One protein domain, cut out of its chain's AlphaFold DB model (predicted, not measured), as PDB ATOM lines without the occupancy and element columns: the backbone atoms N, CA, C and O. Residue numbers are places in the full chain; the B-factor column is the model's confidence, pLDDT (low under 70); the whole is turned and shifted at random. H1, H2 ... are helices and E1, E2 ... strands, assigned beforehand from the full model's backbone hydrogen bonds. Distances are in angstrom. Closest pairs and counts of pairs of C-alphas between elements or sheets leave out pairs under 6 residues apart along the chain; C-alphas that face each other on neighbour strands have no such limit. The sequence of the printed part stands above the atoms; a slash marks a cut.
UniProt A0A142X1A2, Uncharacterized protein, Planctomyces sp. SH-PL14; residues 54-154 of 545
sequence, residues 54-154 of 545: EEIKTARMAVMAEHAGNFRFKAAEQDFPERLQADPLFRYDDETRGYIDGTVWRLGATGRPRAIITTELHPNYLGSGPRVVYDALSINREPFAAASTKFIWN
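Overview. This is residues 54 to 154 of the 545 residues of an uncharacterized protein of Planctomyces sp. SH-PL14 (UniProt A0A142X1A2). A twisted sheet of E2, E3, E4, E5 and E6 forms a wall with the single helix H1 slantwise over one face; E5 and E6 follow end to end along one side of E4. Past E5 and E6 stands a small second sheet of E1, E7 and E8, and the long link of residues 76 to 89 leads from it back to E2. The printed part has 101 residues, with one named helix and eight named strands in the order H1, E1, E2, E3, E4, E5, E6, E7, E8, and its class is mixed. The larger sheet is branched and the smaller runs E1 E7 E8; neighbours in both are antiparallel. The whole is compact, with a radius of gyration of the C-alphas of 14.0 A and spans of 40 by 27 by 21 A.

Arrangement. E4, residues 115 to 122, has three neighbours. On one side is E3, residues 99 to 106, with N 103 and O 119 2.9 A apart, within hydrogen-bond range. On the other side are E5, residues 131 to 133, with N 120 to O 133 at 3.0 A, and E6, residues 136 to 138, with N 137 to O 116 at 2.9 A. E5 runs on into E6 at 22 degrees. E2, residues 90 to 94, lies on the other side of E3 from E4, with N 92 to O 102 at 2.8 A. E2 E3 E4 E5 is a meander, each strand the antiparallel neighbour of the one before. H1, residues 54 to 69, is on this sheet, over E3 and E4, at a height over the sheet of 9.0 A, slantwise to the strands at 42 degrees to E4 on the local plane. Its closest C-alphas to E4 are those of Met 64 and Thr 119, 6.0 A apart. Every O i to N i+4 pair of H1 is within hydrogen-bond range. In the smaller sheet, E7, residues 144 to 148, is the inner strand between E1, residues 72 to 75, with N 74 to O 145 at 3.0 A, and E8, residues 151 to 153, with N 146 to O 153 at 2.8 A. E7 and E8 form a hairpin. H1 is not on this sheet.

Along the chain. H1 is 21.9 A long and begins at C-alpha 54, (6.096, 23.466, -17.754). E4 measures 22.4 A and E3 20.6 A; E4 begins at C-alpha 115, (-8.033, 42.735, -35.946). E7 is 13.9 A long, E2 13.4 A and E1 10.6 A; E5, E6 and E8 have three residues each. E8 ends at C-alpha 153, (-8.278, 35.878, -44.993).

Size, cuts and confidence. The C-alphas of Gln 78 and Gly 127 are the two farthest apart, at 42.6 A. The printed part has no cut. The link E1 to E2 is long, with 14 residues. The mean pLDDT of the printed part is 95.7, and no printed residue is under 70.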
ATOM      1  N   GLU A  54       5.712  22.089 -17.424       95.31
ATOM      2  CA  GLU A  54       6.096  23.466 -17.754       95.31
ATOM      3  C   GLU A  54       6.913  23.547 -19.057       95.31
ATOM      4  O   GLU A  54       6.719  24.475 -19.842       95.31
ATOM      5  N   GLU A  55       7.739  22.541 -19.374       96.31
ATOM      6  CA  GLU A  55       8.383  22.416 -20.693       96.31
ATOM      7  C   GLU A  55       7.346  22.178 -21.798       96.31
ATOM      8  O   GLU A  55       7.394  22.832 -22.840       96.31
ATOM      9  N   ILE A  56       6.353  21.313 -21.558       94.75
ATOM     10  CA  ILE A  56       5.236  21.077 -22.489       94.75
ATOM     11  C   ILE A  56       4.459  22.380 -22.732       94.75
ATOM     12  O   ILE A  56       4.211  22.755 -23.878       94.75
ATOM     13  N   LYS A  57       4.107  23.103 -21.664       94.69
ATOM     14  CA  LYS A  57       3.424  24.406 -21.708       94.69
ATOM     15  C   LYS A  57       4.263  25.489 -22.397       94.69
ATOM     16  O   LYS A  57       3.701  26.346 -23.083       94.69
ATOM     17  N   THR A  58       5.587  25.446 -22.267       96.19
ATOM     18  CA  THR A  58       6.517  26.352 -22.963       96.19
ATOM     19  C   THR A  58       6.583  26.027 -24.456       96.19
ATOM     20  O   THR A  58       6.405  26.917 -25.284       96.19
ATOM     21  N   ALA A  59       6.728  24.750 -24.823       96.25
ATOM     22  CA  ALA A  59       6.743  24.299 -26.213       96.25
ATOM     23  C   ALA A  59       5.420  24.602 -26.943       96.25
ATOM     24  O   ALA A  59       5.435  25.083 -28.076       96.25
ATOM     25  N   ARG A  60       4.269  24.399 -26.284       96.56
ATOM     26  CA  ARG A  60       2.948  24.791 -26.812       96.56
ATOM     27  C   ARG A  60       2.864  26.295 -27.094       96.56
ATOM     28  O   ARG A  60       2.411  26.689 -28.168       96.56
ATOM     29  N   MET A  61       3.349  27.129 -26.170       97.38
ATOM     30  CA  MET A  61       3.393  28.582 -26.362       97.38
ATOM     31  C   MET A  61       4.301  28.976 -27.531       97.38
ATOM     32  O   MET A  61       3.903  29.796 -28.354       97.38
ATOM     33  N   ALA A  62       5.479  28.357 -27.656       97.38
ATOM     34  CA  ALA A  62       6.394  28.606 -28.766       97.38
ATOM     35  C   ALA A  62       5.748  28.295 -30.131       97.38
ATOM     36  O   ALA A  62       5.843  29.111 -31.043       97.38
ATOM     37  N   VAL A  63       5.013  27.180 -30.257       96.88
ATOM     38  CA  VAL A  63       4.267  26.838 -31.485       96.88
ATOM     39  C   VAL A  63       3.175  27.869 -31.797       96.88
ATOM     40  O   VAL A  63       3.030  28.277 -32.949       96.88
ATOM     41  N   MET A  64       2.416  28.325 -30.793       97.19
ATOM     42  CA  MET A  64       1.389  29.358 -30.995       97.19
ATOM     43  C   MET A  64       1.990  30.714 -31.391       97.19
ATOM     44  O   MET A  64       1.449  31.376 -32.278       97.19
ATOM     45  N   ALA A  65       3.116  31.101 -30.785       97.56
ATOM     46  CA  ALA A  65       3.843  32.327 -31.100       97.56
ATOM     47  C   ALA A  65       4.496  32.280 -32.493       97.56
ATOM     48  O   ALA A  65       4.420  33.260 -33.229       97.56
ATOM     49  N   GLU A  66       5.064  31.141 -32.905       97.25
ATOM     50  CA  GLU A  66       5.553  30.930 -34.277       97.25
ATOM     51  C   GLU A  66       4.404  31.088 -35.285       97.25
ATOM     52  O   GLU A  66       4.517  31.804 -36.282       97.25
ATOM     53  N   HIS A  67       3.259  30.461 -35.009       97.38
ATOM     54  CA  HIS A  67       2.077  30.551 -35.859       97.38
ATOM     55  C   HIS A  67       1.515  31.979 -35.958       97.38
ATOM     56  O   HIS A  67       1.155  32.392 -37.060       97.38
ATOM     57  N   ALA A  68       1.491  32.748 -34.865       97.38
ATOM     58  CA  ALA A  68       1.099  34.161 -34.871       97.38
ATOM     59  C   ALA A  68       2.132  35.050 -35.599       97.38
ATOM     60  O   ALA A  68       1.778  35.841 -36.475       97.38
ATOM     61  N   GLY A  69       3.426  34.863 -35.321       97.12
ATOM     62  CA  GLY A  69       4.535  35.581 -35.959       97.12
ATOM     63  C   GLY A  69       4.692  35.308 -37.461       97.12
ATOM     64  O   GLY A  69       5.339  36.087 -38.168       97.12
ATOM     65  N   ASN A  70       4.066  34.246 -37.975       97.50
ATOM     66  CA  ASN A  70       3.991  33.918 -39.399       97.50
ATOM     67  C   ASN A  70       2.874  34.658 -40.168       97.50
ATOM     68  O   ASN A  70       2.823  34.539 -41.392       97.50
ATOM     69  N   PHE A  71       2.001  35.433 -39.511       98.00
ATOM     70  CA  PHE A  71       1.019  36.269 -40.216       98.00
ATOM     71  C   PHE A  71       1.654  37.523 -40.831       98.00
ATOM     72  O   PHE A  71       2.460  38.213 -40.201       98.00
ATOM     73  N   ARG A  72       1.250  37.851 -42.059       98.00
ATOM     74  CA  ARG A  72       1.526  39.116 -42.752       98.00
ATOM     75  C   ARG A  72       0.208  39.757 -43.158       98.00
ATOM     76  O   ARG A  72      -0.696  39.054 -43.609       98.00
ATOM     77  N   PHE A  73       0.126  41.074 -43.026       98.31
ATOM     78  CA  PHE A  73      -1.060  41.852 -43.368       98.31
ATOM     79  C   PHE A  73      -0.700  42.984 -44.332       98.31
ATOM     80  O   PHE A  73       0.382  43.553 -44.219       98.31
ATOM     81  N   LYS A  74      -1.603  43.318 -45.260       97.94
ATOM     82  CA  LYS A  74      -1.525  44.528 -46.098       97.94
ATOM     83  C   LYS A  74      -2.923  45.119 -46.292       97.94
ATOM     84  O   LYS A  74      -3.872  44.375 -46.541       97.94
ATOM     85  N   ALA A  75      -3.032  46.440 -46.226       97.62
ATOM     86  CA  ALA A  75      -4.236  47.212 -46.543       97.62
ATOM     87  C   ALA A  75      -3.898  48.308 -47.570       97.62
ATOM     88  O   ALA A  75      -2.737  48.460 -47.948       97.62
ATOM     89  N   ALA A  76      -4.901  49.072 -48.010       97.12
ATOM     90  CA  ALA A  76      -4.678  50.325 -48.746       97.12
ATOM     91  C   ALA A  76      -4.414  51.529 -47.812       97.12
ATOM     92  O   ALA A  76      -3.966  52.578 -48.262       97.12
ATOM     93  N   GLU A  77      -4.707  51.377 -46.519       96.31
ATOM     94  CA  GLU A  77      -4.500  52.391 -45.487       96.31
ATOM     95  C   GLU A  77      -2.999  52.587 -45.195       96.31
ATOM     96  O   GLU A  77      -2.258  51.613 -45.041       96.31
ATOM     97  N   GLN A  78      -2.553  53.844 -45.106       95.94
ATOM     98  CA  GLN A  78      -1.174  54.173 -44.736       95.94
ATOM     99  C   GLN A  78      -0.882  53.734 -43.289       95.94
ATOM    100  O   GLN A  78      -1.762  53.768 -42.431       95.94
ATOM    101  N   ASP A  79       0.357  53.311 -43.027       95.06
ATOM    102  CA  ASP A  79       0.845  52.885 -41.706       95.06
ATOM    103  C   ASP A  79       0.029  51.729 -41.080       95.06
ATOM    104  O   ASP A  79       0.055  51.492 -39.867       95.06
ATOM    105  N   PHE A  80      -0.681  50.961 -41.918       97.19
ATOM    106  CA  PHE A  80      -1.426  49.783 -41.491       97.19
ATOM    107  C   PHE A  80      -0.477  48.702 -40.935       97.19
ATOM    108  O   PHE A  80       0.491  48.337 -41.606       97.19
ATOM    109  N   PRO A  81      -0.734  48.132 -39.740       97.62
ATOM    110  CA  PRO A  81       0.192  47.187 -39.125       97.62
ATOM    111  C   PRO A  81       0.389  45.902 -39.944       97.62
ATOM    112  O   PRO A  81      -0.543  45.126 -40.127       97.62
ATOM    113  N   GLU A  82       1.625  45.615 -40.357       97.81
ATOM    114  CA  GLU A  82       1.953  44.405 -41.132       97.81
ATOM    115  C   GLU A  82       1.964  43.099 -40.314       97.81
ATOM    116  O   GLU A  82       2.103  42.011 -40.887       97.81
ATOM    117  N   ARG A  83       1.903  43.180 -38.974       97.88
ATOM    118  CA  ARG A  83       2.121  42.056 -38.043       97.88
ATOM    119  C   ARG A  83       1.260  42.155 -36.781       97.88
ATOM    120  O   ARG A  83       0.952  43.248 -36.303       97.88
ATOM    121  N   LEU A  84       0.949  40.991 -36.205       98.38
ATOM    122  CA  LEU A  84       0.430  40.878 -34.840       98.38
ATOM    123  C   LEU A  84       1.466  41.375 -33.813       98.38
ATOM    124  O   LEU A  84       2.669  41.379 -34.080       98.38
ATOM    125  N   GLN A  85       0.990  41.767 -32.631       97.81
ATOM    126  CA  GLN A  85       1.835  42.004 -31.458       97.81
ATOM    127  C   GLN A  85       2.624  40.735 -31.078       97.81
ATOM    128  O   GLN A  85       2.136  39.621 -31.255       97.81
ATOM    129  N   ALA A  86       3.849  40.907 -30.565       97.06
ATOM    130  CA  ALA A  86       4.758  39.802 -30.237       97.06
ATOM    131  C   ALA A  86       4.309  38.952 -29.032       97.06
ATOM    132  O   ALA A  86       4.624  37.765 -28.978       97.06
ATOM    133  N   ASP A  87       3.553  39.547 -28.108       97.75
ATOM    134  CA  ASP A  87       2.961  38.888 -26.942       97.75
ATOM    135  C   ASP A  87       1.444  38.693 -27.123       97.75
ATOM    136  O   ASP A  87       0.772  39.587 -27.656       97.75
ATOM    137  N   PRO A  88       0.870  37.571 -26.653       98.38
ATOM    138  CA  PRO A  88      -0.573  37.365 -26.655       98.38
ATOM    139  C   PRO A  88      -1.254  38.202 -25.561       98.38
ATOM    140  O   PRO A  88      -0.789  38.272 -24.425       98.38
ATOM    141  N   LEU A  89      -2.423  38.763 -25.875       98.38
ATOM    142  CA  LEU A  89      -3.281  39.481 -24.921       98.38
ATOM    143  C   LEU A  89      -3.878  38.559 -23.851       98.38
ATOM    144  O   LEU A  89      -4.175  38.977 -22.732       98.38
ATOM    145  N   PHE A  90      -4.115  37.298 -24.212       98.56
ATOM    146  CA  PHE A  90      -4.735  36.309 -23.341       98.56
ATOM    147  C   PHE A  90      -4.282  34.899 -23.721       98.56
ATOM    148  O   PHE A  90      -4.045  34.617 -24.897       98.56
ATOM    149  N   ARG A  91      -4.205  34.009 -22.726       97.75
ATOM    150  CA  ARG A  91      -3.920  32.581 -22.888       97.75
ATOM    151  C   ARG A  91      -4.939  31.755 -22.110       97.75
ATOM    152  O   ARG A  91      -5.301  32.110 -20.990       97.75
ATOM    153  N   TYR A  92      -5.373  30.655 -22.707       97.50
ATOM    154  CA  TYR A  92      -6.362  29.730 -22.175       97.50
ATOM    155  C   TYR A  92      -6.038  28.287 -22.578       97.50
ATOM    156  O   TYR A  92      -5.092  28.016 -23.308       97.50
ATOM    157  N   ASP A  93      -6.854  27.365 -22.092       94.81
ATOM    158  CA  ASP A  93      -7.062  26.035 -22.653       94.81
ATOM    159  C   ASP A  93      -8.565  25.730 -22.525       94.81
ATOM    160  O   ASP A  93      -9.302  26.480 -21.870       94.81
ATOM    161  N   ASP A  94      -9.033  24.676 -23.185       91.25
ATOM    162  CA  ASP A  94     -10.418  24.221 -23.095       91.25
ATOM    163  C   ASP A  94     -10.479  22.718 -23.370       91.25
ATOM    164  O   ASP A  94     -10.887  22.246 -24.436       91.25
ATOM    165  N   GLU A  95     -10.066  21.958 -22.357       87.00
ATOM    166  CA  GLU A  95     -10.100  20.496 -22.358       87.00
ATOM    167  C   GLU A  95     -11.509  19.943 -22.635       87.00
ATOM    168  O   GLU A  95     -11.634  18.848 -23.181       87.00
ATOM    169  N   THR A  96     -12.575  20.705 -22.341       84.06
ATOM    170  CA  THR A  96     -13.970  20.271 -22.553       84.06
ATOM    171  C   THR A  96     -14.348  20.176 -24.030       84.06
ATOM    172  O   THR A  96     -15.157  19.326 -24.399       84.06
ATOM    173  N   ARG A  97     -13.711  20.989 -24.886       83.00
ATOM    174  CA  ARG A  97     -13.768  20.882 -26.354       83.00
ATOM    175  C   ARG A  97     -12.507  20.247 -26.959       83.00
ATOM    176  O   ARG A  97     -12.381  20.171 -28.175       83.00
ATOM    177  N   GLY A  98     -11.581  19.762 -26.128       87.62
ATOM    178  CA  GLY A  98     -10.341  19.104 -26.548       87.62
ATOM    179  C   GLY A  98      -9.173  20.039 -26.883       87.62
ATOM    180  O   GLY A  98      -8.142  19.558 -27.355       87.62
ATOM    181  N   TYR A  99      -9.282  21.345 -26.634       91.62
ATOM    182  CA  TYR A  99      -8.191  22.300 -26.839       91.62
ATOM    183  C   TYR A  99      -7.172  22.231 -25.700       91.62
ATOM    184  O   TYR A  99      -7.507  22.446 -24.537       91.62
ATOM    185  N   ILE A 100      -5.909  21.978 -26.041       95.62
ATOM    186  CA  ILE A 100      -4.824  21.789 -25.060       95.62
ATOM    187  C   ILE A 100      -4.032  23.073 -24.769       95.62
ATOM    188  O   ILE A 100      -3.183  23.083 -23.881       95.62
ATOM    189  N   ASP A 101      -4.257  24.128 -25.548       97.31
ATOM    190  CA  ASP A 101      -3.727  25.480 -25.358       97.31
ATOM    191  C   ASP A 101      -4.440  26.419 -26.340       97.31
ATOM    192  O   ASP A 101      -4.879  25.979 -27.406       97.31
ATOM    193  N   GLY A 102      -4.520  27.705 -26.023       97.38
ATOM    194  CA  GLY A 102      -5.086  28.724 -26.899       97.38
ATOM    195  C   GLY A 102      -4.603  30.119 -26.524       97.38
ATOM    196  O   GLY A 102      -4.399  30.417 -25.347       97.38
ATOM    197  N   THR A 103      -4.407  30.992 -27.511       98.44
ATOM    198  CA  THR A 103      -3.996  32.389 -27.287       98.44
ATOM    199  C   THR A 103      -4.754  33.378 -28.161       98.44
ATOM    200  O   THR A 103      -5.226  33.032 -29.240       98.44
ATOM    201  N   VAL A 104      -4.875  34.617 -27.676       98.62
ATOM    202  CA  VAL A 104      -5.542  35.742 -28.351       98.62
ATOM    203  C   VAL A 104      -4.514  36.822 -28.677       98.62
ATOM    204  O   VAL A 104      -3.753  37.233 -27.803       98.62
ATOM    205  N   TRP A 105      -4.523  37.315 -29.912       98.69
ATOM    206  CA  TRP A 105      -3.538  38.250 -30.460       98.69
ATOM    207  C   TRP A 105      -4.224  39.480 -31.063       98.69
ATOM    208  O   TRP A 105      -5.308  39.353 -31.637       98.69
ATOM    209  N   ARG A 106      -3.580  40.656 -30.992       98.50
ATOM    210  CA  ARG A 106      -4.033  41.889 -31.669       98.50
ATOM    211  C   ARG A 106      -3.127  42.301 -32.825       98.50
ATOM    212  O   ARG A 106      -1.912  42.114 -32.777       98.50
ATOM    213  N   LEU A 107      -3.737  42.897 -33.848       98.62
ATOM    214  CA  LEU A 107      -3.061  43.514 -34.989       98.62
ATOM    215  C   LEU A 107      -2.748  44.993 -34.704       98.62
ATOM    216  O   LEU A 107      -3.667  45.785 -34.481       98.62
ATOM    217  N   GLY A 108      -1.457  45.345 -34.738       96.75
ATOM    218  CA  GLY A 108      -0.926  46.654 -34.333       96.75
ATOM    219  C   GLY A 108      -0.662  46.765 -32.830       96.75
ATOM    220  O   GLY A 108      -1.473  46.315 -32.029       96.75
ATOM    221  N   ALA A 109       0.461  47.377 -32.441       95.44
ATOM    222  CA  ALA A 109       0.920  47.444 -31.044       95.44
ATOM    223  C   ALA A 109       0.353  48.624 -30.227       95.44
ATOM    224  O   ALA A 109       0.435  48.621 -29.004       95.44
ATOM    225  N   THR A 110      -0.215  49.637 -30.885       95.44
ATOM    226  CA  THR A 110      -0.783  50.843 -30.258       95.44
ATOM    227  C   THR A 110      -2.155  51.166 -30.851       95.44
ATOM    228  O   THR A 110      -2.552  50.598 -31.871       95.44
ATOM    229  N   GLY A 111      -2.913  52.047 -30.191       96.81
ATOM    230  CA  GLY A 111      -4.259  52.440 -30.623       96.81
ATOM    231  C   GLY A 111      -5.265  51.279 -30.667       96.81
ATOM    232  O   GLY A 111      -5.020  50.199 -30.119       96.81
ATOM    233  N   ARG A 112      -6.405  51.496 -31.334       97.56
ATOM    234  CA  ARG A 112      -7.422  50.463 -31.604       97.56
ATOM    235  C   ARG A 112      -6.809  49.269 -32.367       97.56
ATOM    236  O   ARG A 112      -6.233  49.493 -33.435       97.56
ATOM    237  N   PRO A 113      -6.971  48.012 -31.904       98.25
ATOM    238  CA  PRO A 113      -6.640  46.829 -32.700       98.25
ATOM    239  C   PRO A 113      -7.335  46.854 -34.065       98.25
ATOM    240  O   PRO A 113      -8.541  47.084 -34.134       98.25
ATOM    241  N   ARG A 114      -6.614  46.566 -35.154       98.31
ATOM    242  CA  ARG A 114      -7.243  46.455 -36.490       98.31
ATOM    243  C   ARG A 114      -7.916  45.092 -36.712       98.31
ATOM    244  O   ARG A 114      -8.859  44.968 -37.491       98.31
ATOM    245  N   ALA A 115      -7.467  44.076 -35.981       98.56
ATOM    246  CA  ALA A 115      -8.033  42.735 -35.946       98.56
ATOM    247  C   ALA A 115      -7.680  42.033 -34.628       98.56
ATOM    248  O   ALA A 115      -6.677  42.375 -33.991       98.56
ATOM    249  N   ILE A 116      -8.473  41.021 -34.275       98.62
ATOM    250  CA  ILE A 116      -8.158  40.019 -33.250       98.62
ATOM    251  C   ILE A 116      -8.059  38.651 -33.930       98.62
ATOM    252  O   ILE A 116      -8.877  38.331 -34.794       98.62
ATOM    253  N   ILE A 117      -7.067  37.848 -33.545       98.19
ATOM    254  CA  ILE A 117      -6.876  36.474 -34.032       98.19
ATOM    255  C   ILE A 117      -6.688  35.537 -32.838       98.19
ATOM    256  O   ILE A 117      -5.953  35.871 -31.908       98.19
ATOM    257  N   THR A 118      -7.323  34.364 -32.864       97.88
ATOM    258  CA  THR A 118      -6.990  33.255 -31.959       97.88
ATOM    259  C   THR A 118      -5.979  32.314 -32.620       97.88
ATOM    260  O   THR A 118      -5.956  32.148 -33.842       97.88
ATOM    261  N   THR A 119      -5.123  31.681 -31.820       97.25
ATOM    262  CA  THR A 119      -4.394  30.475 -32.230       97.25
ATOM    263  C   THR A 119      -4.657  29.387 -31.195       97.25
ATOM    264  O   THR A 119      -4.340  29.559 -30.021       97.25
ATOM    265  N   GLU A 120      -5.274  28.279 -31.613       96.50
ATOM    266  CA  GLU A 120      -5.688  27.186 -30.719       96.50
ATOM    267  C   GLU A 120      -4.970  25.882 -31.063       96.50
ATOM    268  O   GLU A 120      -4.958  25.462 -32.221       96.50
ATOM    269  N   LEU A 121      -4.409  25.198 -30.066       96.50
ATOM    270  CA  LEU A 121      -3.817  23.873 -30.229       96.50
ATOM    271  C   LEU A 121      -4.874  22.793 -30.001       96.50
ATOM    272  O   LEU A 121      -5.322  22.567 -28.876       96.50
ATOM    273  N   HIS A 122      -5.223  22.074 -31.066       94.25
ATOM    274  CA  HIS A 122      -6.205  20.997 -31.021       94.25
ATOM    275  C   HIS A 122      -5.560  19.664 -31.469       94.25
ATOM    276  O   HIS A 122      -5.179  19.528 -32.636       94.25
ATOM    277  N   PRO A 123      -5.435  18.644 -30.593       92.88
ATOM    278  CA  PRO A 123      -4.626  17.443 -30.831       92.88
ATOM    279  C   PRO A 123      -5.251  16.449 -31.823       92.88
ATOM    280  O   PRO A 123      -4.541  15.612 -32.375       92.88
ATOM    281  N   ASN A 124      -6.560  16.528 -32.078       89.31
ATOM    282  CA  ASN A 124      -7.241  15.689 -33.072       89.31
ATOM    283  C   ASN A 124      -8.353  16.448 -33.820       89.31
ATOM    284  O   ASN A 124      -9.529  16.097 -33.730       89.31
ATOM    285  N   TYR A 125      -8.011  17.548 -34.498       85.81
ATOM    286  CA  TYR A 125      -9.031  18.437 -35.070       85.81
ATOM    287  C   TYR A 125      -9.789  17.749 -36.207       85.81
ATOM    288  O   TYR A 125      -9.179  17.344 -37.199       85.81
ATOM    289  N   LEU A 126     -11.106  17.587 -36.038       84.38
ATOM    290  CA  LEU A 126     -12.002  16.876 -36.962       84.38
ATOM    291  C   LEU A 126     -11.435  15.513 -37.414       84.38
ATOM    292  O   LEU A 126     -11.362  15.211 -38.607       84.38
ATOM    293  N   GLY A 127     -10.938  14.716 -36.458       86.56
ATOM    294  CA  GLY A 127     -10.350  13.391 -36.713       86.56
ATOM    295  C   GLY A 127      -9.053  13.406 -37.535       86.56
ATOM    296  O   GLY A 127      -8.599  12.361 -37.995       86.56
ATOM    297  N   SER A 128      -8.476  14.589 -37.769       87.88
ATOM    298  CA  SER A 128      -7.429  14.830 -38.766       87.88
ATOM    299  C   SER A 128      -6.077  15.212 -38.140       87.88
ATOM    300  O   SER A 128      -5.278  15.915 -38.774       87.88
ATOM    301  N   GLY A 129      -5.828  14.740 -36.910       90.88
ATOM    302  CA  GLY A 129      -4.569  14.878 -36.166       90.88
ATOM    303  C   GLY A 129      -4.338  16.248 -35.504       90.88
ATOM    304  O   GLY A 129      -5.241  17.092 -35.513       90.88
ATOM    305  N   PRO A 130      -3.137  16.475 -34.931       92.88
ATOM    306  CA  PRO A 130      -2.790  17.725 -34.259       92.88
ATOM    307  C   PRO A 130      -2.733  18.908 -35.226       92.88
ATOM    308  O   PRO A 130      -2.095  18.827 -36.280       92.88
ATOM    309  N   ARG A 131      -3.394  20.016 -34.874       94.12
ATOM    310  CA  ARG A 131      -3.455  21.242 -35.684       94.12
ATOM    311  C   ARG A 131      -3.438  22.494 -34.815       94.12
ATOM    312  O   ARG A 131      -3.841  22.457 -33.656       94.12
ATOM    313  N   VAL A 132      -3.016  23.591 -35.440       95.31
ATOM    314  CA  VAL A 132      -3.342  24.946 -34.993       95.31
ATOM    315  C   VAL A 132      -4.608  25.377 -35.734       95.31
ATOM    316  O   VAL A 132      -4.657  25.255 -36.962       95.31
ATOM    317  N   VAL A 133      -5.614  25.826 -34.991       94.44
ATOM    318  CA  VAL A 133      -6.879  26.392 -35.488       94.44
ATOM    319  C   VAL A 133      -6.844  27.913 -35.290       94.44
ATOM    320  O   VAL A 133      -6.074  28.403 -34.460       94.44
ATOM    321  N   TYR A 134      -7.626  28.652 -36.081       95.31
ATOM    322  CA  TYR A 134      -7.707  30.113 -36.029       95.31
ATOM    323  C   TYR A 134      -9.156  30.590 -36.171       95.31
ATOM    324  O   TYR A 134      -9.799  30.284 -37.177       95.31
ATOM    325  N   ASP A 135      -9.606  31.434 -35.248       95.38
ATOM    326  CA  ASP A 135     -10.671  32.409 -35.476       95.38
ATOM    327  C   ASP A 135     -10.030  33.766 -35.787       95.38
ATOM    328  O   ASP A 135      -8.998  34.135 -35.222       95.38
ATOM    329  N   ALA A 136     -10.646  34.530 -36.687       97.06
ATOM    330  CA  ALA A 136     -10.176  35.855 -37.067       97.06
ATOM    331  C   ALA A 136     -11.344  36.843 -37.131       97.06
ATOM    332  O   ALA A 136     -12.362  36.593 -37.783       97.06
ATOM    333  N   LEU A 137     -11.184  37.975 -36.450       97.88
ATOM    334  CA  LEU A 137     -12.190  39.016 -36.305       97.88
ATOM    335  C   LEU A 137     -11.628  40.348 -36.806       97.88
ATOM    336  O   LEU A 137     -10.656  40.871 -36.258       97.88
ATOM    337  N   SER A 138     -12.260  40.912 -37.834       98.25
ATOM    338  CA  SER A 138     -11.920  42.243 -38.337       98.25
ATOM    339  C   SER A 138     -12.545  43.314 -37.450       98.25
ATOM    340  O   SER A 138     -13.749  43.276 -37.189       98.25
ATOM    341  N   ILE A 139     -11.740  44.279 -37.015       98.12
ATOM    342  CA  ILE A 139     -12.202  45.518 -36.367       98.12
ATOM    343  C   ILE A 139     -11.975  46.715 -37.312       98.12
ATOM    344  O   ILE A 139     -12.584  47.771 -37.139       98.12
ATOM    345  N   ASN A 140     -11.135  46.556 -38.342       97.50
ATOM    346  CA  ASN A 140     -10.850  47.600 -39.313       97.50
ATOM    347  C   ASN A 140     -12.072  47.950 -40.165       97.50
ATOM    348  O   ASN A 140     -12.787  47.058 -40.615       97.50
ATOM    349  N   ARG A 141     -12.264  49.246 -40.430       96.06
ATOM    350  CA  ARG A 141     -13.308  49.725 -41.346       96.06
ATOM    351  C   ARG A 141     -12.978  49.393 -42.798       96.06
ATOM    352  O   ARG A 141     -13.842  48.897 -43.511       96.06
ATOM    353  N   GLU A 142     -11.723  49.596 -43.190       97.25
ATOM    354  CA  GLU A 142     -11.275  49.380 -44.565       97.25
ATOM    355  C   GLU A 142     -10.884  47.917 -44.830       97.25
ATOM    356  O   GLU A 142     -10.340  47.262 -43.927       97.25
ATOM    357  N   PRO A 143     -11.092  47.407 -46.061       97.81
ATOM    358  CA  PRO A 143     -10.635  46.083 -46.463       97.81
ATOM    359  C   PRO A 143      -9.125  45.888 -46.290       97.81
ATOM    360  O   PRO A 143      -8.320  46.769 -46.602       97.81
ATOM    361  N   PHE A 144      -8.729  44.687 -45.871       98.31
ATOM    362  CA  PHE A 144      -7.325  44.278 -45.832       98.31
ATOM    363  C   PHE A 144      -7.163  42.797 -46.182       98.31
ATOM    364  O   PHE A 144      -8.125  42.030 -46.201       98.31
ATOM    365  N   ALA A 145      -5.929  42.397 -46.466       98.25
ATOM    366  CA  ALA A 145      -5.533  41.016 -46.706       98.25
ATOM    367  C   ALA A 145      -4.617  40.529 -45.580       98.25
ATOM    368  O   ALA A 145      -3.718  41.252 -45.147       98.25
ATOM    369  N   ALA A 146      -4.827  39.295 -45.132       98.06
ATOM    370  CA  ALA A 146      -4.026  38.599 -44.134       98.06
ATOM    371  C   ALA A 146      -3.622  37.216 -44.658       98.06
ATOM    372  O   ALA A 146      -4.465  36.455 -45.139       98.06
ATOM    373  N   ALA A 147      -2.340  36.869 -44.542       97.25
ATOM    374  CA  ALA A 147      -1.804  35.593 -45.006       97.25
ATOM    375  C   ALA A 147      -0.804  34.993 -44.008       97.25
ATOM    376  O   ALA A 147       0.002  35.703 -43.410       97.25
ATOM    377  N   SER A 148      -0.825  33.670 -43.868       95.06
ATOM    378  CA  SER A 148       0.217  32.863 -43.227       95.06
ATOM    379  C   SER A 148       0.344  31.519 -43.953       95.06
ATOM    380  O   SER A 148      -0.457  31.191 -44.829       95.06
ATOM    381  N   THR A 149       1.318  30.690 -43.571       89.56
ATOM    382  CA  THR A 149       1.669  29.417 -44.237       89.56
ATOM    383  C   THR A 149       0.506  28.441 -44.470       89.56
ATOM    384  O   THR A 149       0.626  27.528 -45.285       89.56
ATOM    385  N   LYS A 150      -0.611  28.583 -43.743       88.12
ATOM    386  CA  LYS A 150      -1.788  27.695 -43.819       88.12
ATOM    387  C   LYS A 150      -3.133  28.444 -43.801       88.12
ATOM    388  O   LYS A 150      -4.161  27.800 -43.621       88.12
ATOM    389  N   PHE A 151      -3.138  29.771 -43.935       93.06
ATOM    390  CA  PHE A 151      -4.325  30.607 -43.726       93.06
ATOM    391  C   PHE A 151      -4.294  31.836 -44.642       93.06
ATOM    392  O   PHE A 151      -3.267  32.501 -44.745       93.06
ATOM    393  N   ILE A 152      -5.416  32.140 -45.296       95.75
ATOM    394  CA  ILE A 152      -5.614  33.351 -46.104       95.75
ATOM    395  C   ILE A 152      -6.992  33.906 -45.742       95.75
ATOM    396  O   ILE A 152      -7.975  33.165 -45.747       95.75
ATOM    397  N   TRP A 153      -7.064  35.198 -45.437       97.62
ATOM    398  CA  TRP A 153      -8.278  35.878 -44.993       97.62
ATOM    399  C   TRP A 153      -8.287  37.305 -45.538       97.62
ATOM    400  O   TRP A 153      -7.323  38.043 -45.362       97.62
ATOM    401  N   ASN A 154      -9.366  37.681 -46.223       97.94
ATOM    402  CA  ASN A 154      -9.516  38.991 -46.860       97.94
ATOM    403  C   ASN A 154     -10.835  39.629 -46.389       97.94
ATOM    404  O   ASN A 154     -11.834  39.552 -47.108       97.94
TER     405      ASN A 154